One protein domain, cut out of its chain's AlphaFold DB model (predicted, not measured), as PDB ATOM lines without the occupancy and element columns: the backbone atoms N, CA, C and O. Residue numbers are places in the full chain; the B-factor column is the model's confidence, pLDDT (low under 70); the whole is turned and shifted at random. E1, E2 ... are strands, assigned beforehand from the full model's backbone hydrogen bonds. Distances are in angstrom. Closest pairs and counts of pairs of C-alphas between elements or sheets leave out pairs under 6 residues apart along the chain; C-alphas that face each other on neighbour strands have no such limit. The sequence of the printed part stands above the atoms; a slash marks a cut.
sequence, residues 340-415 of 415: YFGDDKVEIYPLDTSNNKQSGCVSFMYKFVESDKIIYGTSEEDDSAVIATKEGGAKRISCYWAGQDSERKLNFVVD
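This is residues 340 to 415 of the 415 residues of an uncharacterized protein of Clostridium sp. AF34-10BH (UniProt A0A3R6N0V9). Two three-stranded antiparallel sheets, E1 E2 E3 and E4 E5 E6, form a small sandwich, face to face with strands crossed at 37 degrees. The 76 printed residues include six strands, E1 to E6 in chain order, and no named helix: all strand. Each sheet is a meander, each strand the antiparallel neighbour of the one before. It is compact, radius of gyration of the C-alphas 13.0 A, spanning 40 by 23 by 19 A.

E1, residues 344 to 350, begins at C-alpha (-109.320, 34.364, -20.523) and is 20.1 A long. E2 is 364 to 370, 18.9 A; E3 373 to 378; E4 384 to 388; E5 394 to 402, 25.6 A. E6, 409 to 414, ends at (-95.008, 36.677, -21.246).

Hairpin pairs within hydrogen-bond range include N 347 and O 367, 2.9 A, for E1 and E2; N 368 and O 375, 2.8 A, for E2 and E3; N 385 and O 397, 2.8 A, for E4 and E5; N 400 and O 411, 3.0 A, for E5 and E6. Between sheets, E1 and E5 are near each other, with 8 C-alpha pairs within 10 A.

The farthest C-alphas, Asp 372 and Asp 405, are 40.9 A apart. The printed part has no cut. The E1 to E2 link is long, 13 residues. Residues 392 and 404 to 407 are under pLDDT 70.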
ATOM      1  N   TYR A 340    -104.561  39.333 -21.916       86.38
ATOM      2  CA  TYR A 340    -105.681  38.599 -22.517       86.38
ATOM      3  C   TYR A 340    -105.159  37.390 -23.298       86.38
ATOM      4  O   TYR A 340    -104.223  37.519 -24.089       86.38
ATOM      5  N   PHE A 341    -105.789  36.236 -23.095       84.94
ATOM      6  CA  PHE A 341    -105.439  34.951 -23.694       84.94
ATOM      7  C   PHE A 341    -106.711  34.301 -24.260       84.94
ATOM      8  O   PHE A 341    -107.328  33.440 -23.635       84.94
ATOM      9  N   GLY A 342    -107.144  34.781 -25.429       82.75
ATOM     10  CA  GLY A 342    -108.464  34.457 -25.973       82.75
ATOM     11  C   GLY A 342    -109.569  35.090 -25.120       82.75
ATOM     12  O   GLY A 342    -109.559  36.303 -24.905       82.75
ATOM     13  N   ASP A 343    -110.497  34.265 -24.625       84.94
ATOM     14  CA  ASP A 343    -111.535  34.675 -23.664       84.94
ATOM     15  C   ASP A 343    -110.977  34.939 -22.249       84.94
ATOM     16  O   ASP A 343    -111.597  35.667 -21.468       84.94
ATOM     17  N   ASP A 344    -109.848  34.319 -21.888       87.62
ATOM     18  CA  ASP A 344    -109.320  34.364 -20.523       87.62
ATOM     19  C   ASP A 344    -108.539  35.671 -20.279       87.62
ATOM     20  O   ASP A 344    -107.853  36.176 -21.175       87.62
ATOM     21  N   LYS A 345    -108.581  36.224 -19.056       89.12
ATOM     22  CA  LYS A 345    -107.820  37.445 -18.704       89.12
ATOM     23  C   LYS A 345    -107.094  37.379 -17.363       89.12
ATOM     24  O   LYS A 345    -107.577  36.756 -16.421       89.12
ATOM     25  N   VAL A 346    -105.966  38.082 -17.260       88.94
ATOM     26  CA  VAL A 346    -105.161  38.225 -16.034       88.94
ATOM     27  C   VAL A 346    -105.050  39.702 -15.648       88.94
ATOM     28  O   VAL A 346    -104.579  40.535 -16.426       88.94
ATOM     29  N   GLU A 347    -105.462  40.020 -14.425       89.25
ATOM     30  CA  GLU A 347    -105.254  41.311 -13.760       89.25
ATOM     31  C   GLU A 347    -104.160  41.152 -12.693       89.25
ATOM     32  O   GLU A 347    -104.203  40.191 -11.924       89.25
ATOM     33  N   ILE A 348    -103.185  42.068 -12.640       87.56
ATOM     34  CA  ILE A 348    -101.996  41.972 -11.772       87.56
ATOM     35  C   ILE A 348    -101.920  43.151 -10.790       87.56
ATOM     36  O   ILE A 348    -102.221  44.295 -11.152       87.56
ATOM     37  N   TYR A 349    -101.495  42.847  -9.560       90.12
ATOM     38  CA  TYR A 349    -101.290  43.771  -8.444       90.12
ATOM     39  C   TYR A 349     -99.901  43.491  -7.824       90.12
ATOM     40  O   TYR A 349     -99.726  42.426  -7.226       90.12
ATOM     41  N   PRO A 350     -98.896  44.372  -7.994       90.69
ATOM     42  CA  PRO A 350     -97.555  44.182  -7.458       90.69
ATOM     43  C   PRO A 350     -97.560  44.330  -5.935       90.69
ATOM     44  O   PRO A 350     -98.331  45.111  -5.381       90.69
ATOM     45  N   LEU A 351     -96.684  43.584  -5.275       90.75
ATOM     46  CA  LEU A 351     -96.495  43.600  -3.826       90.75
ATOM     47  C   LEU A 351     -95.359  44.539  -3.399       90.75
ATOM     48  O   LEU A 351     -95.364  45.019  -2.273       90.75
ATOM     49  N   ASP A 352     -94.438  44.856  -4.312       89.12
ATOM     50  CA  ASP A 352     -93.285  45.721  -4.059       89.12
ATOM     51  C   ASP A 352     -93.256  46.958  -4.966       89.12
ATOM     52  O   ASP A 352     -93.622  46.932  -6.143       89.12
ATOM     53  N   THR A 353     -92.722  48.054  -4.425       87.19
ATOM     54  CA  THR A 353     -92.493  49.337  -5.121       87.19
ATOM     55  C   THR A 353     -91.128  49.413  -5.825       87.19
ATOM     56  O   THR A 353     -90.747  50.452  -6.372       87.19
ATOM     57  N   SER A 354     -90.371  48.313  -5.807       88.31
ATOM     58  CA  SER A 354     -89.040  48.180  -6.401       88.31
ATOM     59  C   SER A 354     -88.816  46.752  -6.905       88.31
ATOM     60  O   SER A 354     -89.519  45.835  -6.489       88.31
ATOM     61  N   ASN A 355     -87.854  46.557  -7.808       88.00
ATOM     62  CA  ASN A 355     -87.548  45.227  -8.335       88.00
ATOM     63  C   ASN A 355     -86.700  44.433  -7.331       88.00
ATOM     64  O   ASN A 355     -85.717  44.948  -6.784       88.00
ATOM     65  N   ASN A 356     -87.023  43.154  -7.157       87.19
ATOM     66  CA  ASN A 356     -86.183  42.185  -6.473       87.19
ATOM     67  C   ASN A 356     -84.805  42.124  -7.159       87.19
ATOM     68  O   ASN A 356     -84.676  41.961  -8.373       87.19
ATOM     69  N   LYS A 357     -83.749  42.245  -6.350       86.88
ATOM     70  CA  LYS A 357     -82.350  42.316  -6.799       86.88
ATOM     71  C   LYS A 357     -81.829  41.017  -7.428       86.88
ATOM     72  O   LYS A 357     -80.742  41.042  -7.996       86.88
ATOM     73  N   GLN A 358     -82.550  39.901  -7.286       82.75
ATOM     74  CA  GLN A 358     -82.153  38.592  -7.824       82.75
ATOM     75  C   GLN A 358     -82.858  38.259  -9.145       82.75
ATOM     76  O   GLN A 358     -82.187  37.900 -10.108       82.75
ATOM     77  N   SER A 359     -84.186  38.398  -9.206       84.31
ATOM     78  CA  SER A 359     -84.995  38.125 -10.409       84.31
ATOM     79  C   SER A 359     -85.012  39.296 -11.403       84.31
ATOM     80  O   SER A 359     -85.324  39.109 -12.579       84.31
ATOM     81  N   GLY A 360     -84.734  40.522 -10.938       85.38
ATOM     82  CA  GLY A 360     -84.980  41.758 -11.690       85.38
ATOM     83  C   GLY A 360     -86.466  42.109 -11.842       85.38
ATOM     84  O   GLY A 360     -86.786  43.137 -12.436       85.38
ATOM     85  N   CYS A 361     -87.357  41.280 -11.292       90.19
ATOM     86  CA  CYS A 361     -88.809  41.375 -11.391       90.19
ATOM     87  C   CYS A 361     -89.423  41.852 -10.064       90.19
ATOM     88  O   CYS A 361     -88.717  42.212  -9.126       90.19
ATOM     89  N   VAL A 362     -90.748  41.925 -10.005       90.25
ATOM     90  CA  VAL A 362     -91.538  42.427  -8.876       90.25
ATOM     91  C   VAL A 362     -92.495  41.327  -8.456       90.25
ATOM     92  O   VAL A 362     -93.251  40.846  -9.301       90.25
ATOM     93  N   SER A 363     -92.494  40.959  -7.175       90.75
ATOM     94  CA  SER A 363     -93.442  39.982  -6.635       90.75
ATOM     95  C   SER A 363     -94.874  40.489  -6.802       90.75
ATOM     96  O   SER A 363     -95.133  41.683  -6.621       90.75
ATOM     97  N   PHE A 364     -95.822  39.628  -7.179       91.06
ATOM     98  CA  PHE A 364     -97.174  40.078  -7.520       91.06
ATOM     99  C   PHE A 364     -98.280  39.088  -7.160       91.06
ATOM    100  O   PHE A 364     -98.095  37.875  -7.132       91.06
ATOM    101  N   MET A 365     -99.479  39.627  -6.945       91.25
ATOM    102  CA  MET A 365    -100.733  38.876  -6.922       91.25
ATOM    103  C   MET A 365    -101.425  38.990  -8.275       91.25
ATOM    104  O   MET A 365    -101.331  40.020  -8.952       91.25
ATOM    105  N   TYR A 366    -102.190  37.969  -8.643       89.12
ATOM    106  CA  TYR A 366    -103.023  37.999  -9.835       89.12
ATOM    107  C   TYR A 366    -104.451  37.509  -9.584       89.12
ATOM    108  O   TYR A 366    -104.730  36.647  -8.745       89.12
ATOM    109  N   LYS A 367    -105.363  38.070 -10.377       89.38
ATOM    110  CA  LYS A 367    -106.749  37.637 -10.560       89.38
ATOM    111  C   LYS A 367    -106.869  37.144 -11.999       89.38
ATOM    112  O   LYS A 367    -106.860  37.939 -12.937       89.38
ATOM    113  N   PHE A 368    -106.936  35.829 -12.159       90.00
ATOM    114  CA  PHE A 368    -107.168  35.160 -13.433       90.00
ATOM    115  C   PHE A 368    -108.666  34.882 -13.581       90.00
ATOM    116  O   PHE A 368    -109.300  34.382 -12.653       90.00
ATOM    117  N   VAL A 369    -109.240  35.225 -14.731       88.50
ATOM    118  CA  VAL A 369    -110.642  34.957 -15.060       88.50
ATOM    119  C   VAL A 369    -110.672  33.990 -16.237       88.50
ATOM    120  O   VAL A 369    -110.319  34.362 -17.353       88.50
ATOM    121  N   GLU A 370    -111.082  32.754 -15.958       85.25
ATOM    122  CA  GLU A 370    -111.219  31.646 -16.907       85.25
ATOM    123  C   GLU A 370    -112.715  31.441 -17.179       85.25
ATOM    124  O   GLU A 370    -113.405  30.700 -16.470       85.25
ATOM    125  N   SER A 371    -113.238  32.124 -18.201       74.75
ATOM    126  CA  SER A 371    -114.675  32.145 -18.531       74.75
ATOM    127  C   SER A 371    -115.566  32.539 -17.331       74.75
ATOM    128  O   SER A 371    -115.659  33.721 -17.013       74.75
ATOM    129  N   ASP A 372    -116.192  31.573 -16.645       72.56
ATOM    130  CA  ASP A 372    -117.073  31.791 -15.483       72.56
ATOM    131  C   ASP A 372    -116.358  31.641 -14.120       72.56
ATOM    132  O   ASP A 372    -116.982  31.816 -13.070       72.56
ATOM    133  N   LYS A 373    -115.065  31.277 -14.097       82.94
ATOM    134  CA  LYS A 373    -114.288  31.098 -12.858       82.94
ATOM    135  C   LYS A 373    -113.346  32.272 -12.620       82.94
ATOM    136  O   LYS A 373    -112.662  32.720 -13.534       82.94
ATOM    137  N   ILE A 374    -113.236  32.697 -11.361       85.56
ATOM    138  CA  ILE A 374    -112.174  33.600 -10.904       85.56
ATOM    139  C   ILE A 374    -111.211  32.793 -10.033       85.56
ATOM    140  O   ILE A 374    -111.618  32.187  -9.040       85.56
ATOM    141  N   ILE A 375    -109.941  32.786 -10.423       85.88
ATOM    142  CA  ILE A 375    -108.830  32.145  -9.725       85.88
ATOM    143  C   ILE A 375    -107.907  33.252  -9.214       85.88
ATOM    144  O   ILE A 375    -107.571  34.188  -9.939       85.88
ATOM    145  N   TYR A 376    -107.496  33.138  -7.956       85.50
ATOM    146  CA  TYR A 376    -106.578  34.066  -7.306       85.50
ATOM    147  C   TYR A 376    -105.272  33.342  -6.989       85.50
ATOM    148  O   TYR A 376    -105.303  32.195  -6.541       85.50
ATOM    149  N   GLY A 377    -104.142  34.008  -7.206       85.19
ATOM    150  CA  GLY A 377    -102.818  33.455  -6.936       85.19
ATOM    151  C   GLY A 377    -101.754  34.540  -6.835       85.19
ATOM    152  O   GLY A 377    -102.061  35.733  -6.883       85.19
ATOM    153  N   THR A 378    -100.503  34.116  -6.687       88.62
ATOM    154  CA  THR A 378     -99.328  34.988  -6.596       88.62
ATOM    155  C   THR A 378     -98.191  34.445  -7.446       88.62
ATOM    156  O   THR A 378     -98.242  33.297  -7.888       88.62
ATOM    157  N   SER A 379     -97.162  35.258  -7.663       88.44
ATOM    158  CA  SER A 379     -95.888  34.776  -8.182       88.44
ATOM    159  C   SER A 379     -95.244  33.740  -7.251       88.44
ATOM    160  O   SER A 379     -95.492  33.715  -6.042       88.44
ATOM    161  N   GLU A 380     -94.415  32.892  -7.850       87.50
ATOM    162  CA  GLU A 380     -93.520  31.931  -7.210       87.50
ATOM    163  C   GLU A 380     -92.227  32.629  -6.729       87.50
ATOM    164  O   GLU A 380     -92.070  33.843  -6.862       87.50
ATOM    165  N   GLU A 381     -91.278  31.864  -6.175       82.81
ATOM    166  CA  GLU A 381     -89.997  32.380  -5.648       82.81
ATOM    167  C   GLU A 381     -89.097  33.052  -6.710       82.81
ATOM    168  O   GLU A 381     -88.155  33.757  -6.350       82.81
ATOM    169  N   ASP A 382     -89.373  32.858  -8.006       82.88
ATOM    170  CA  ASP A 382     -88.663  33.505  -9.120       82.88
ATOM    171  C   ASP A 382     -89.348  34.786  -9.647       82.88
ATOM    172  O   ASP A 382     -88.949  35.311 -10.687       82.88
ATOM    173  N   ASP A 383     -90.359  35.297  -8.930       86.00
ATOM    174  CA  ASP A 383     -91.214  36.431  -9.323       86.00
ATOM    175  C   ASP A 383     -91.906  36.238 -10.694       86.00
ATOM    176  O   ASP A 383     -92.203  37.192 -11.425       86.00
ATOM    177  N   SER A 384     -92.196  34.982 -11.052       88.06
ATOM    178  CA  SER A 384     -93.072  34.618 -12.167       88.06
ATOM    179  C   SER A 384     -94.319  33.870 -11.691       88.06
ATOM    180  O   SER A 384     -94.341  33.301 -10.605       88.06
ATOM    181  N   ALA A 385     -95.371  33.849 -12.505       89.00
ATOM    182  CA  ALA A 385     -96.529  32.978 -12.320       89.00
ATOM    183  C   ALA A 385     -96.785  32.176 -13.600       89.00
ATOM    184  O   ALA A 385     -96.780  32.740 -14.698       89.00
ATOM    185  N   VAL A 386     -97.042  30.870 -13.474       89.62
ATOM    186  CA  VAL A 386     -97.418  30.009 -14.606       89.62
ATOM    187  C   VAL A 386     -98.930  29.794 -14.616       89.62
ATOM    188  O   VAL A 386     -99.488  29.135 -13.741       89.62
ATOM    189  N   ILE A 387     -99.603  30.334 -15.631       86.81
ATOM    190  CA  ILE A 387    -101.059  30.264 -15.790       86.81
ATOM    191  C   ILE A 387    -101.398  29.355 -16.974       86.81
ATOM    192  O   ILE A 387    -100.963  29.590 -18.100       86.81
ATOM    193  N   ALA A 388    -102.185  28.309 -16.726       84.62
ATOM    194  CA  ALA A 388    -102.740  27.461 -17.778       84.62
ATOM    195  C   ALA A 388    -103.988  28.124 -18.382       84.62
ATOM    196  O   ALA A 388    -104.929  28.441 -17.655       84.62
ATOM    197  N   THR A 389    -103.996  28.320 -19.700       80.69
ATOM    198  CA  THR A 389    -105.102  28.937 -20.444       80.69
ATOM    199  C   THR A 389    -105.993  27.876 -21.090       80.69
ATOM    200  O   THR A 389    -105.549  26.778 -21.449       80.69
ATOM    201  N   LYS A 390    -107.269  28.216 -21.276       74.25
ATOM    202  CA  LYS A 390    -108.320  27.347 -21.829       74.25
ATOM    203  C   LYS A 390    -108.022  26.844 -23.248       74.25
ATOM    204  O   LYS A 390    -108.481  25.767 -23.622       74.25
ATOM    205  N   GLU A 391    -107.221  27.581 -24.020       70.19
ATOM    206  CA  GLU A 391    -106.770  27.193 -25.368       70.19
ATOM    207  C   GLU A 391    -105.623  26.157 -25.369       70.19
ATOM    208  O   GLU A 391    -105.174  25.730 -26.433       70.19
ATOM    209  N   GLY A 392    -105.175  25.694 -24.194       57.34
ATOM    210  CA  GLY A 392    -104.236  24.575 -24.052       57.34
ATOM    211  C   GLY A 392    -102.760  24.968 -23.952       57.34
ATOM    212  O   GLY A 392    -101.893  24.110 -24.121       57.34
ATOM    213  N   GLY A 393    -102.462  26.240 -23.676       74.56
ATOM    214  CA  GLY A 393    -101.112  26.722 -23.385       74.56
ATOM    215  C   GLY A 393    -100.884  26.925 -21.887       74.56
ATOM    216  O   GLY A 393    -101.792  27.321 -21.163       74.56
ATOM    217  N   ALA A 394     -99.658  26.707 -21.418       85.19
ATOM    218  CA  ALA A 394     -99.184  27.331 -20.186       85.19
ATOM    219  C   ALA A 394     -98.465  28.629 -20.565       85.19
ATOM    220  O   ALA A 394     -97.672  28.622 -21.506       85.19
ATOM    221  N   LYS A 395     -98.753  29.720 -19.855       84.94
ATOM    222  CA  LYS A 395     -98.095  31.015 -20.024       84.94
ATOM    223  C   LYS A 395     -97.366  31.407 -18.755       84.94
ATOM    224  O   LYS A 395     -97.981  31.470 -17.690       84.94
ATOM    225  N   ARG A 396     -96.062  31.658 -18.871       87.12
ATOM    226  CA  ARG A 396     -95.251  32.208 -17.780       87.12
ATOM    227  C   ARG A 396     -95.306  33.726 -17.871       87.12
ATOM    228  O   ARG A 396     -95.059  34.287 -18.933       87.12
ATOM    229  N   ILE A 397     -95.662  34.374 -16.770       89.62
ATOM    230  CA  ILE A 397     -95.827  35.824 -16.680       89.62
ATOM    231  C   ILE A 397     -94.917  36.346 -15.574       89.62
ATOM    232  O   ILE A 397     -95.010  35.877 -14.444       89.62
ATOM    233  N   SER A 398     -94.104  37.352 -15.883       90.00
ATOM    234  CA  SER A 398     -93.352  38.143 -14.900       90.00
ATOM    235  C   SER A 398     -93.604  39.627 -15.134       90.00
ATOM    236  O   SER A 398     -93.893  40.041 -16.260       90.00
ATOM    237  N   CYS A 399     -93.480  40.448 -14.093       87.69
ATOM    238  CA  CYS A 399     -93.554  41.904 -14.216       87.69
ATOM    239  C   CYS A 399     -92.387  42.604 -13.523       87.69
ATOM    240  O   CYS A 399     -91.818  42.071 -12.576       87.69
ATOM    241  N   TYR A 400     -92.027  43.798 -13.996       88.75
ATOM    242  CA  TYR A 400     -90.914  44.587 -13.466       88.75
ATOM    243  C   TYR A 400     -91.182  46.090 -13.589       88.75
ATOM    244  O   TYR A 400     -91.775  46.539 -14.575       88.75
ATOM    245  N   TRP A 401     -90.728  46.884 -12.617       87.19
ATOM    246  CA  TRP A 401     -90.695  48.339 -12.754       87.19
ATOM    247  C   TRP A 401     -89.564  48.745 -13.702       87.19
ATOM    248  O   TRP A 401     -88.439  48.244 -13.605       87.19
ATOM    249  N   ALA A 402     -89.853  49.674 -14.609       83.12
ATOM    250  CA  ALA A 402     -88.887  50.273 -15.524       83.12
ATOM    251  C   ALA A 402     -88.999  51.802 -15.515       83.12
ATOM    252  O   ALA A 402     -90.089  52.337 -15.315       83.12
ATOM    253  N   GLY A 403     -87.881  52.479 -15.778       75.19
ATOM    254  CA  GLY A 403     -87.739  53.934 -15.672       75.19
ATOM    255  C   GLY A 403     -86.862  54.346 -14.486       75.19
ATOM    256  O   GLY A 403     -86.422  53.504 -13.702       75.19
ATOM    257  N   GLN A 404     -86.589  55.644 -14.377       59.53
ATOM    258  CA  GLN A 404     -85.863  56.264 -13.266       59.53
ATOM    259  C   GLN A 404     -86.667  57.457 -12.738       59.53
ATOM    260  O   GLN A 404     -87.394  58.083 -13.506       59.53
ATOM    261  N   ASP A 405     -86.513  57.721 -11.440       54.62
ATOM    262  CA  ASP A 405     -86.872  58.896 -10.625       54.62
ATOM    263  C   ASP A 405     -88.272  59.544 -10.755       54.62
ATOM    264  O   ASP A 405     -88.874  59.841  -9.726       54.62
ATOM    265  N   SER A 406     -88.815  59.756 -11.959       53.84
ATOM    266  CA  SER A 406     -90.112  60.415 -12.204       53.84
ATOM    267  C   SER A 406     -91.137  59.600 -13.011       53.84
ATOM    268  O   SER A 406     -92.303  59.984 -13.052       53.84
ATOM    269  N   GLU A 407     -90.750  58.490 -13.656       64.06
ATOM    270  CA  GLU A 407     -91.658  57.641 -14.458       64.06
ATOM    271  C   GLU A 407     -91.426  56.130 -14.214       64.06
ATOM    272  O   GLU A 407     -90.904  55.436 -15.090       64.06
ATOM    273  N   ARG A 408     -91.832  55.557 -13.068       79.06
ATOM    274  CA  ARG A 408     -91.774  54.086 -12.892       79.06
ATOM    275  C   ARG A 408     -93.015  53.397 -13.476       79.06
ATOM    276  O   ARG A 408     -94.105  53.486 -12.915       79.06
ATOM    277  N   LYS A 409     -92.851  52.684 -14.597       82.25
ATOM    278  CA  LYS A 409     -93.901  51.929 -15.324       82.25
ATOM    279  C   LYS A 409     -93.828  50.433 -15.001       82.25
ATOM    280  O   LYS A 409     -92.725  49.890 -14.974       82.25
ATOM    281  N   LEU A 410     -94.967  49.757 -14.803       85.19
ATOM    282  CA  LEU A 410     -95.000  48.292 -14.650       85.19
ATOM    283  C   LEU A 410     -95.033  47.617 -16.028       85.19
ATOM    284  O   LEU A 410     -96.049  47.654 -16.728       85.19
ATOM    285  N   ASN A 411     -93.921  46.996 -16.412       83.25
ATOM    286  CA  ASN A 411     -93.796  46.203 -17.632       83.25
ATOM    287  C   ASN A 411     -94.018  44.712 -17.364       83.25
ATOM    288  O   ASN A 411     -93.935  44.255 -16.227       83.25
ATOM    289  N   PHE A 412     -94.292  43.961 -18.433       83.94
ATOM    290  CA  PHE A 412     -94.648  42.542 -18.393       83.94
ATOM    291  C   PHE A 412     -93.829  41.753 -19.415       83.94
ATOM    292  O   PHE A 412     -93.657  42.203 -20.548       83.94
ATOM    293  N   VAL A 413     -93.385  40.564 -19.019       83.62
ATOM    294  CA  VAL A 413     -92.813  39.528 -19.889       83.62
ATOM    295  C   VAL A 413     -93.787  38.352 -19.893       83.62
ATOM    296  O   VAL A 413     -94.327  38.007 -18.840       83.62
ATOM    297  N   VAL A 414     -94.058  37.784 -21.071       84.31
ATOM    298  CA  VAL A 414     -95.008  36.677 -21.246       84.31
ATOM    299  C   VAL A 414     -94.455  35.665 -22.248       84.31
ATOM    300  O   VAL A 414     -94.435  35.948 -23.449       84.31
ATOM    301  N   ASP A 415     -94.083  34.485 -21.752       75.88
ATOM    302  CA  ASP A 415     -93.565  33.349 -22.532       75.88
ATOM    303  C   ASP A 415     -94.645  32.280 -22.759       75.88
ATOM    304  O   ASP A 415     -95.346  31.908 -21.787       75.88
TER     305      ASP A 415